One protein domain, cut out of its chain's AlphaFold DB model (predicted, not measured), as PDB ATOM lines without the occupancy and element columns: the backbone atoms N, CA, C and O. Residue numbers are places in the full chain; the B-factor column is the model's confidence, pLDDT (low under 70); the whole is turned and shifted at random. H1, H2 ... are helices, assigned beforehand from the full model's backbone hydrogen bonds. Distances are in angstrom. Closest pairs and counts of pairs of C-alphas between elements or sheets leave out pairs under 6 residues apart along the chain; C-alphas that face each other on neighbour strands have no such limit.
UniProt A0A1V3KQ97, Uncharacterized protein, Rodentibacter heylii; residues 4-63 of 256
ATOM      1  N   TYR A   4      -1.446 -10.000  17.819       79.62
ATOM      2  CA  TYR A   4      -0.032 -10.117  17.460       79.62
ATOM      3  C   TYR A   4       0.364  -9.174  16.316       79.62
ATOM      4  O   TYR A   4       1.353  -8.457  16.421       79.62
ATOM      5  N   GLU A   5      -0.440  -9.103  15.257       84.12
ATOM      6  CA  GLU A   5      -0.175  -8.218  14.118       84.12
ATOM      7  C   GLU A   5      -0.233  -6.742  14.524       84.12
ATOM      8  O   GLU A   5       0.628  -5.958  14.130       84.12
ATOM      9  N   LYS A   6      -1.188  -6.371  15.391       82.56
ATOM     10  CA  LYS A   6      -1.237  -5.019  15.964       82.56
ATOM     11  C   LYS A   6       0.028  -4.702  16.754       82.56
ATOM     12  O   LYS A   6       0.587  -3.624  16.589       82.56
ATOM     13  N   TYR A   7       0.479  -5.633  17.594       82.62
ATOM     14  CA  TYR A   7       1.689  -5.461  18.396       82.62
ATOM     15  C   TYR A   7       2.933  -5.259  17.522       82.62
ATOM     16  O   TYR A   7       3.725  -4.359  17.794       82.62
ATOM     17  N   VAL A   8       3.086  -6.055  16.459       89.00
ATOM     18  CA  VAL A   8       4.200  -5.916  15.510       89.00
ATOM     19  C   VAL A   8       4.193  -4.529  14.870       89.00
ATOM     20  O   VAL A   8       5.233  -3.877  14.877       89.00
ATOM     21  N   LEU A   9       3.031  -4.052  14.409       87.62
ATOM     22  CA  LEU A   9       2.891  -2.737  13.776       87.62
ATOM     23  C   LEU A   9       3.240  -1.578  14.723       87.62
ATOM     24  O   LEU A   9       4.011  -0.708  14.332       87.62
ATOM     25  N   VAL A  10       2.753  -1.597  15.973       85.75
ATOM     26  CA  VAL A  10       3.106  -0.576  16.986       85.75
ATOM     27  C   VAL A  10       4.603  -0.598  17.296       85.75
ATOM     28  O   VAL A  10       5.223   0.446  17.469       85.75
ATOM     29  N   LYS A  11       5.200  -1.791  17.395       87.69
ATOM     30  CA  LYS A  11       6.618  -1.933  17.743       87.69
ATOM     31  C   LYS A  11       7.541  -1.491  16.610       87.69
ATOM     32  O   LYS A  11       8.601  -0.939  16.885       87.69
ATOM     33  N   SER A  12       7.162  -1.759  15.362       89.94
ATOM     34  CA  SER A  12       7.907  -1.285  14.194       89.94
ATOM     35  C   SER A  12       7.751   0.217  13.977       89.94
ATOM     36  O   SER A  12       8.684   0.860  13.508       89.94
ATOM     37  N   ASP A  13       6.580   0.765  14.298       89.31
ATOM     38  CA  ASP A  13       6.224   2.150  14.028       89.31
ATOM     39  C   ASP A  13       5.179   2.637  15.054       89.31
ATOM     40  O   ASP A  13       3.986   2.335  14.921       89.31
ATOM     41  N   PRO A  14       5.609   3.385  16.088       86.94
ATOM     42  CA  PRO A  14       4.737   3.820  17.181       86.94
ATOM     43  C   PRO A  14       3.530   4.649  16.727       86.94
ATOM     44  O   PRO A  14       2.470   4.574  17.345       86.94
ATOM     45  N   ASP A  15       3.668   5.383  15.618       88.38
ATOM     46  CA  ASP A  15       2.650   6.303  15.102       88.38
ATOM     47  C   ASP A  15       1.866   5.732  13.912       88.38
ATOM     48  O   ASP A  15       1.068   6.441  13.291       88.38
ATOM     49  N   TYR A  16       2.056   4.448  13.588       86.69
ATOM     50  CA  TYR A  16       1.426   3.788  12.441       86.69
ATOM     51  C   TYR A  16      -0.101   3.972  12.408       86.69
ATOM     52  O   TYR A  16      -0.682   4.297  11.375       86.69
ATOM     53  N   PHE A  17      -0.763   3.809  13.556       83.94
ATOM     54  CA  PHE A  17      -2.223   3.920  13.663       83.94
ATOM     55  C   PHE A  17      -2.722   5.367  13.581       83.94
ATOM     56  O   PHE A  17      -3.807   5.603  13.055       83.94
ATOM     57  N   SER A  18      -1.923   6.330  14.045       83.38
ATOM     58  CA  SER A  18      -2.227   7.763  13.947       83.38
ATOM     59  C   SER A  18      -2.122   8.268  12.508       83.38
ATOM     60  O   SER A  18      -2.873   9.158  12.115       83.38
ATOM     61  N   ARG A  19      -1.204   7.694  11.717       85.31
ATOM     62  CA  ARG A  19      -0.985   8.048  10.305       85.31
ATOM     63  C   ARG A  19      -1.911   7.334   9.325       85.31
ATOM     64  O   ARG A  19      -2.049   7.813   8.206       85.31
ATOM     65  N   HIS A  20      -2.547   6.241   9.749       85.75
ATOM     66  CA  HIS A  20      -3.484   5.468   8.929       85.75
ATOM     67  C   HIS A  20      -4.902   5.371   9.530       85.75
ATOM     68  O   HIS A  20      -5.442   4.260   9.664       85.75
ATOM     69  N   PRO A  21      -5.541   6.502   9.899       81.44
ATOM     70  CA  PRO A  21      -6.885   6.503  10.475       81.44
ATOM     71  C   PRO A  21      -7.954   6.001   9.492       81.44
ATOM     72  O   PRO A  21      -8.988   5.497   9.916       81.44
ATOM     73  N   GLU A  22      -7.709   6.081   8.182       84.06
ATOM     74  CA  GLU A  22      -8.582   5.558   7.128       84.06
ATOM     75  C   GLU A  22      -8.677   4.027   7.144       84.06
ATOM     76  O   GLU A  22      -9.727   3.457   6.848       84.06
ATOM     77  N   LYS A  23      -7.585   3.355   7.522       81.81
ATOM     78  CA  LYS A  23      -7.501   1.892   7.582       81.81
ATOM     79  C   LYS A  23      -7.844   1.365   8.974       81.81
ATOM     80  O   LYS A  23      -8.391   0.268   9.104       81.81
ATOM     81  N   TYR A  24      -7.538   2.150  10.007       79.38
ATOM     82  CA  TYR A  24      -7.765   1.815  11.410       79.38
ATOM     83  C   TYR A  24      -8.358   3.011  12.168       79.38
ATOM     84  O   TYR A  24      -7.656   3.645  12.957       79.38
ATOM     85  N   PRO A  25      -9.648   3.324  11.956       80.12
ATOM     86  CA  PRO A  25     -10.270   4.466  12.607       80.12
ATOM     87  C   PRO A  25     -10.250   4.302  14.134       80.12
ATOM     88  O   PRO A  25     -10.509   3.197  14.634       80.12
ATOM     89  N   PRO A  26      -9.962   5.379  14.891       76.75
ATOM     90  CA  PRO A  26      -9.978   5.334  16.345       76.75
ATOM     91  C   PRO A  26     -11.382   4.959  16.826       76.75
ATOM     92  O   PRO A  26     -12.384   5.569  16.456       76.75
ATOM     93  N   ILE A  27     -11.458   3.907  17.637       77.62
ATOM     94  CA  ILE A  27     -12.723   3.409  18.172       77.62
ATOM     95  C   ILE A  27     -13.100   4.284  19.379       77.62
ATOM     96  O   ILE A  27     -12.272   4.429  20.280       77.62
ATOM     97  N   PRO A  28     -14.326   4.842  19.444       85.62
ATOM     98  CA  PRO A  28     -14.792   5.557  20.627       85.62
ATOM     99  C   PRO A  28     -14.712   4.680  21.877       85.62
ATOM    100  O   PRO A  28     -15.029   3.488  21.819       85.62
ATOM    101  N   TYR A  29     -14.338   5.275  23.013       77.12
ATOM    102  CA  TYR A  29     -14.115   4.546  24.265       77.12
ATOM    103  C   TYR A  29     -15.296   3.648  24.660       77.12
ATOM    104  O   TYR A  29     -15.076   2.500  25.026       77.12
ATOM    105  N   GLU A  30     -16.543   4.106  24.500       78.94
ATOM    106  CA  GLU A  30     -17.731   3.302  24.829       78.94
ATOM    107  C   GLU A  30     -17.820   2.004  24.015       78.94
ATOM    108  O   GLU A  30     -18.115   0.941  24.555       78.94
ATOM    109  N   LYS A  31     -17.466   2.052  22.726       75.81
ATOM    110  CA  LYS A  31     -17.449   0.869  21.856       75.81
ATOM    111  C   LYS A  31     -16.258  -0.044  22.166       75.81
ATOM    112  O   LYS A  31     -16.364  -1.257  22.041       75.81
ATOM    113  N   TYR A  32     -15.128   0.523  22.590       71.31
ATOM    114  CA  TYR A  32     -13.973  -0.243  23.070       71.31
ATOM    115  C   TYR A  32     -14.263  -0.960  24.398       71.31
ATOM    116  O   TYR A  32     -13.927  -2.131  24.562       71.31
ATOM    117  N   LYS A  33     -14.932  -0.271  25.326       72.12
ATOM    118  CA  LYS A  33     -15.367  -0.798  26.620       72.12
ATOM    119  C   LYS A  33     -16.326  -1.975  26.442       72.12
ATOM    120  O   LYS A  33     -16.128  -3.004  27.080       72.12
ATOM    121  N   ASP A  34     -17.294  -1.862  25.538       70.94
ATOM    122  CA  ASP A  34     -18.256  -2.929  25.235       70.94
ATOM    123  C   ASP A  34     -17.574  -4.200  24.684       70.94
ATOM    124  O   ASP A  34     -17.844  -5.309  25.139       70.94
ATOM    125  N   LEU A  35     -16.563  -4.043  23.820       65.12
ATOM    126  CA  LEU A  35     -15.749  -5.153  23.293       65.12
ATOM    127  C   LEU A  35     -14.931  -5.905  24.365       65.12
ATOM    128  O   LEU A  35     -14.490  -7.031  24.129       65.12
ATOM    129  N   HIS A  36     -14.679  -5.299  25.526       60.44
ATOM    130  CA  HIS A  36     -13.959  -5.924  26.648       60.44
ATOM    131  C   HIS A  36     -14.872  -6.332  27.808       60.44
ATOM    132  O   HIS A  36     -14.522  -7.227  28.571       60.44
ATOM    133  N   LEU A  37     -16.075  -5.763  27.875       62.44
ATOM    134  CA  LEU A  37     -17.208  -6.284  28.642       62.44
ATOM    135  C   LEU A  37     -17.963  -7.391  27.884       62.44
ATOM    136  O   LEU A  37     -19.030  -7.818  28.323       62.44
ATOM    137  N   ASN A  38     -17.398  -7.860  26.764       62.12
ATOM    138  CA  ASN A  38     -17.955  -8.888  25.897       62.12
ATOM    139  C   ASN A  38     -18.482 -10.079  26.707       62.12
ATOM    140  O   ASN A  38     -17.768 -10.674  27.523       62.12
ATOM    141  N   GLY A  39     -19.732 -10.459  26.422       63.94
ATOM    142  CA  GLY A  39     -20.436 -11.543  27.106       63.94
ATOM    143  C   GLY A  39     -19.667 -12.865  27.124       63.94
ATOM    144  O   GLY A  39     -19.825 -13.629  28.067       63.94
ATOM    145  N   GLU A  40     -18.776 -13.110  26.159       67.25
ATOM    146  CA  GLU A  40     -17.913 -14.296  26.109       67.25
ATOM    147  C   GLU A  40     -16.872 -14.347  27.239       67.25
ATOM    148  O   GLU A  40     -16.688 -15.401  27.844       67.25
ATOM    149  N   PHE A  41     -16.225 -13.227  27.587       68.50
ATOM    150  CA  PHE A  41     -15.279 -13.184  28.712       68.50
ATOM    151  C   PHE A  41     -16.013 -13.371  30.044       68.50
ATOM    152  O   PHE A  41     -15.554 -14.106  30.920       68.50
ATOM    153  N   ILE A  42     -17.187 -12.751  30.186       72.00
ATOM    154  CA  ILE A  42     -18.048 -12.904  31.365       72.00
ATOM    155  C   ILE A  42     -18.546 -14.354  31.479       72.00
ATOM    156  O   ILE A  42     -18.495 -14.936  32.563       72.00
ATOM    157  N   LEU A  43     -18.969 -14.960  30.367       78.62
ATOM    158  CA  LEU A  43     -19.424 -16.347  30.295       78.62
ATOM    159  C   LEU A  43     -18.304 -17.323  30.664       78.62
ATOM    160  O   LEU A  43     -18.524 -18.210  31.483       78.62
ATOM    161  N   LEU A  44     -17.101 -17.137  30.118       80.81
ATOM    162  CA  LEU A  44     -15.956 -18.000  30.397       80.81
ATOM    163  C   LEU A  44     -15.551 -17.936  31.877       80.81
ATOM    164  O   LEU A  44     -15.387 -18.973  32.518       80.81
ATOM    165  N   ASN A  45     -15.456 -16.734  32.456       80.81
ATOM    166  CA  ASN A  45     -15.160 -16.572  33.883       80.81
ATOM    167  C   ASN A  45     -16.256 -17.159  34.776       80.81
ATOM    168  O   ASN A  45     -15.945 -17.757  35.805       80.81
ATOM    169  N   LYS A  46     -17.528 -17.039  34.375       86.06
ATOM    170  CA  LYS A  46     -18.644 -17.669  35.083       86.06
ATOM    171  C   LYS A  46     -18.544 -19.195  35.046       86.06
ATOM    172  O   LYS A  46     -18.682 -19.816  36.089       86.06
ATOM    173  N   ILE A  47     -18.217 -19.789  33.895       88.50
ATOM    174  CA  ILE A  47     -17.994 -21.239  33.766       88.50
ATOM    175  C   ILE A  47     -16.850 -21.700  34.675       88.50
ATOM    176  O   ILE A  47     -16.994 -22.697  35.381       88.50
ATOM    177  N   TYR A  48     -15.725 -20.976  34.696       89.12
ATOM    178  CA  TYR A  48     -14.623 -21.295  35.605       89.12
ATOM    179  C   TYR A  48     -15.052 -21.193  37.070       89.12
ATOM    180  O   TYR A  48     -14.768 -22.102  37.847       89.12
ATOM    181  N   LEU A  49     -15.760 -20.127  37.447       90.81
ATOM    182  CA  LEU A  49     -16.258 -19.941  38.807       90.81
ATOM    183  C   LEU A  49     -17.222 -21.065  39.215       90.81
ATOM    184  O   LEU A  49     -17.054 -21.637  40.289       90.81
ATOM    185  N   ASP A  50     -18.170 -21.422  38.348       90.12
ATOM    186  CA  ASP A  50     -19.128 -22.509  38.567       90.12
ATOM    187  C   ASP A  50     -18.405 -23.862  38.699       90.12
ATOM    188  O   ASP A  50     -18.725 -24.656  39.585       90.12
ATOM    189  N   PHE A  51     -17.370 -24.110  37.886       92.69
ATOM    190  CA  PHE A  51     -16.529 -25.305  37.983       92.69
ATOM    191  C   PHE A  51     -15.751 -25.363  39.306       92.69
ATOM    192  O   PHE A  51     -15.771 -26.388  39.990       92.69
ATOM    193  N   PHE A  52     -15.095 -24.270  39.708       89.25
ATOM    194  CA  PHE A  52     -14.383 -24.199  40.987       89.25
ATOM    195  C   PHE A  52     -15.335 -24.308  42.180       89.25
ATOM    196  O   PHE A  52     -14.996 -24.936  43.187       89.25
ATOM    197  N   PHE A  53     -16.539 -23.749  42.073       89.44
ATOM    198  CA  PHE A  53     -17.578 -23.873  43.087       89.44
ATOM    199  C   PHE A  53     -18.067 -25.321  43.210       89.44
ATOM    200  O   PHE A  53     -18.115 -25.858  44.318       89.44
ATOM    201  N   LEU A  54     -18.329 -25.997  42.088       90.50
ATOM    202  CA  LEU A  54     -18.675 -27.418  42.063       90.50
ATOM    203  C   LEU A  54     -17.556 -28.276  42.667       90.50
ATOM    204  O   LEU A  54     -17.827 -29.134  43.506       90.50
ATOM    205  N   LEU A  55     -16.298 -28.019  42.299       87.56
ATOM    206  CA  LEU A  55     -15.143 -28.720  42.858       87.56
ATOM    207  C   LEU A  55     -15.022 -28.491  44.371       87.56
ATOM    208  O   LEU A  55     -14.717 -29.424  45.110       87.56
ATOM    209  N   SER A  56     -15.320 -27.279  44.844       81.81
ATOM    210  CA  SER A  56     -15.337 -26.945  46.273       81.81
ATOM    211  C   SER A  56     -16.446 -27.693  47.018       81.81
ATOM    212  O   SER A  56     -16.204 -28.227  48.099       81.81
ATOM    213  N   ILE A  57     -17.643 -27.805  46.430       80.69
ATOM    214  CA  ILE A  57     -18.739 -28.619  46.976       80.69
ATOM    215  C   ILE A  57     -18.311 -30.087  47.058       80.69
ATOM    216  O   ILE A  57     -18.424 -30.695  48.120       80.69
ATOM    217  N   ILE A  58     -17.770 -30.642  45.971       78.62
ATOM    218  CA  ILE A  58     -17.236 -32.009  45.924       78.62
ATOM    219  C   ILE A  58     -16.205 -32.194  47.045       78.62
ATOM    220  O   ILE A  58     -16.331 -33.110  47.854       78.62
ATOM    221  N   PHE A  59     -15.241 -31.284  47.175       68.38
ATOM    222  CA  PHE A  59     -14.219 -31.348  48.216       68.38
ATOM    223  C   PHE A  59     -14.804 -31.320  49.638       68.38
ATOM    224  O   PHE A  59     -14.325 -32.045  50.506       68.38
ATOM    225  N   LEU A  60     -15.865 -30.544  49.885       68.12
ATOM    226  CA  LEU A  60     -16.563 -30.520  51.175       68.12
ATOM    227  C   LEU A  60     -17.306 -31.834  51.470       68.12
ATOM    228  O   LEU A  60     -17.300 -32.288  52.616       68.12
ATOM    229  N   PHE A  61     -17.909 -32.469  50.458       59.06
ATOM    230  CA  PHE A  61     -18.565 -33.774  50.604       59.06
ATOM    231  C   PHE A  61     -17.563 -34.917  50.816       59.06
ATOM    232  O   PHE A  61     -17.823 -35.810  51.622       59.06
ATOM    233  N   PHE A  62     -16.408 -34.866  50.149       55.69
ATOM    234  CA  PHE A  62     -15.323 -35.841  50.297       55.69
ATOM    235  C   PHE A  62     -14.306 -35.462  51.381       55.69
ATOM    236  O   PHE A  62     -13.278 -36.132  51.522       55.69
ATOM    237  N   TYR A  63     -14.576 -34.421  52.176       54.47
ATOM    238  CA  TYR A  63     -13.688 -34.031  53.262       54.47
ATOM    239  C   TYR A  63     -13.562 -35.195  54.263       54.47
ATOM    240  O   TYR A  63     -14.582 -35.673  54.775       54.47
TER     241      TYR A  63
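This is residues 4 to 63 of the 256 residues of an uncharacterized protein of Rodentibacter heylii (UniProt A0A1V3KQ97). This is an open hook of four helices: H4 makes a long straight shaft, the shorter H3 precedes it in the same arm, and beyond H3, away from H4, the backbone turns aside through H2 to H1, which makes the tip of the hook. Residues 27 to 63, with H3 and H4, stand free as one long arm, and this arm makes most of the length. The printed part has 60 residues with four named helices, in the order H1, H2, H3, H4, and no named strand; its class is all helix. The whole is extended, with a radius of gyration of the C-alphas of 20.3 A, and the C-alphas span 61 by 25 by 12 A.

Find C-alpha 4 at (-0.032, -10.117, 17.460); from there H1 runs through residues 4 to 12, 12.3 A from first to last C-alpha. Go on to Tyr 16, where H2 begins; it holds residues 16 to 19 and is 5.3 A long. Look next at Tyr 29, with its C-alpha at (-14.115, 4.546, 24.265), where H3 begins; it runs to His 36 over 10.7 A. At Gly 39 you reach the start of H4, the longest helix with 23 residues, which ends at Phe 61, with its C-alpha at (-18.565, -33.774, 50.604), after 32.4 A.

Begin at H1 and H2, which only just touch, and only at the corner by their link, with 3 pairs of C-alphas within 8 A. Their closest C-alphas are those of Val 10 and Tyr 16, 6.5 A apart, and their centres are 11.6 A apart. Past H2, the next helix, H3, is apart from it, and H1 and H3 are apart too. Farther on, H3 and H4 meet only through their link, residues 37 and 38. H4 is apart from both H1 and H2. On the backbone of H1, H3 and H4, every O i to N i+4 pair is within hydrogen-bond range. H2, with four residues, is too short for such a pair, but its 1 pair of O i and N i+3 is within range.

The two C-alphas farthest apart are those of Arg 19 and Tyr 63, at 61.5 A, while the first and last printed C-alphas, those of Tyr 4 and Tyr 63, are 45.2 A apart. The printed part has no cut. The links from H1 to H2 and from H3 to H4 are tight, and the link from H2 to H3, with 9 residues, is short. The mean pLDDT of the printed part is 79.2; look for values under 70 at residues 35 to 41 and 59 to 63.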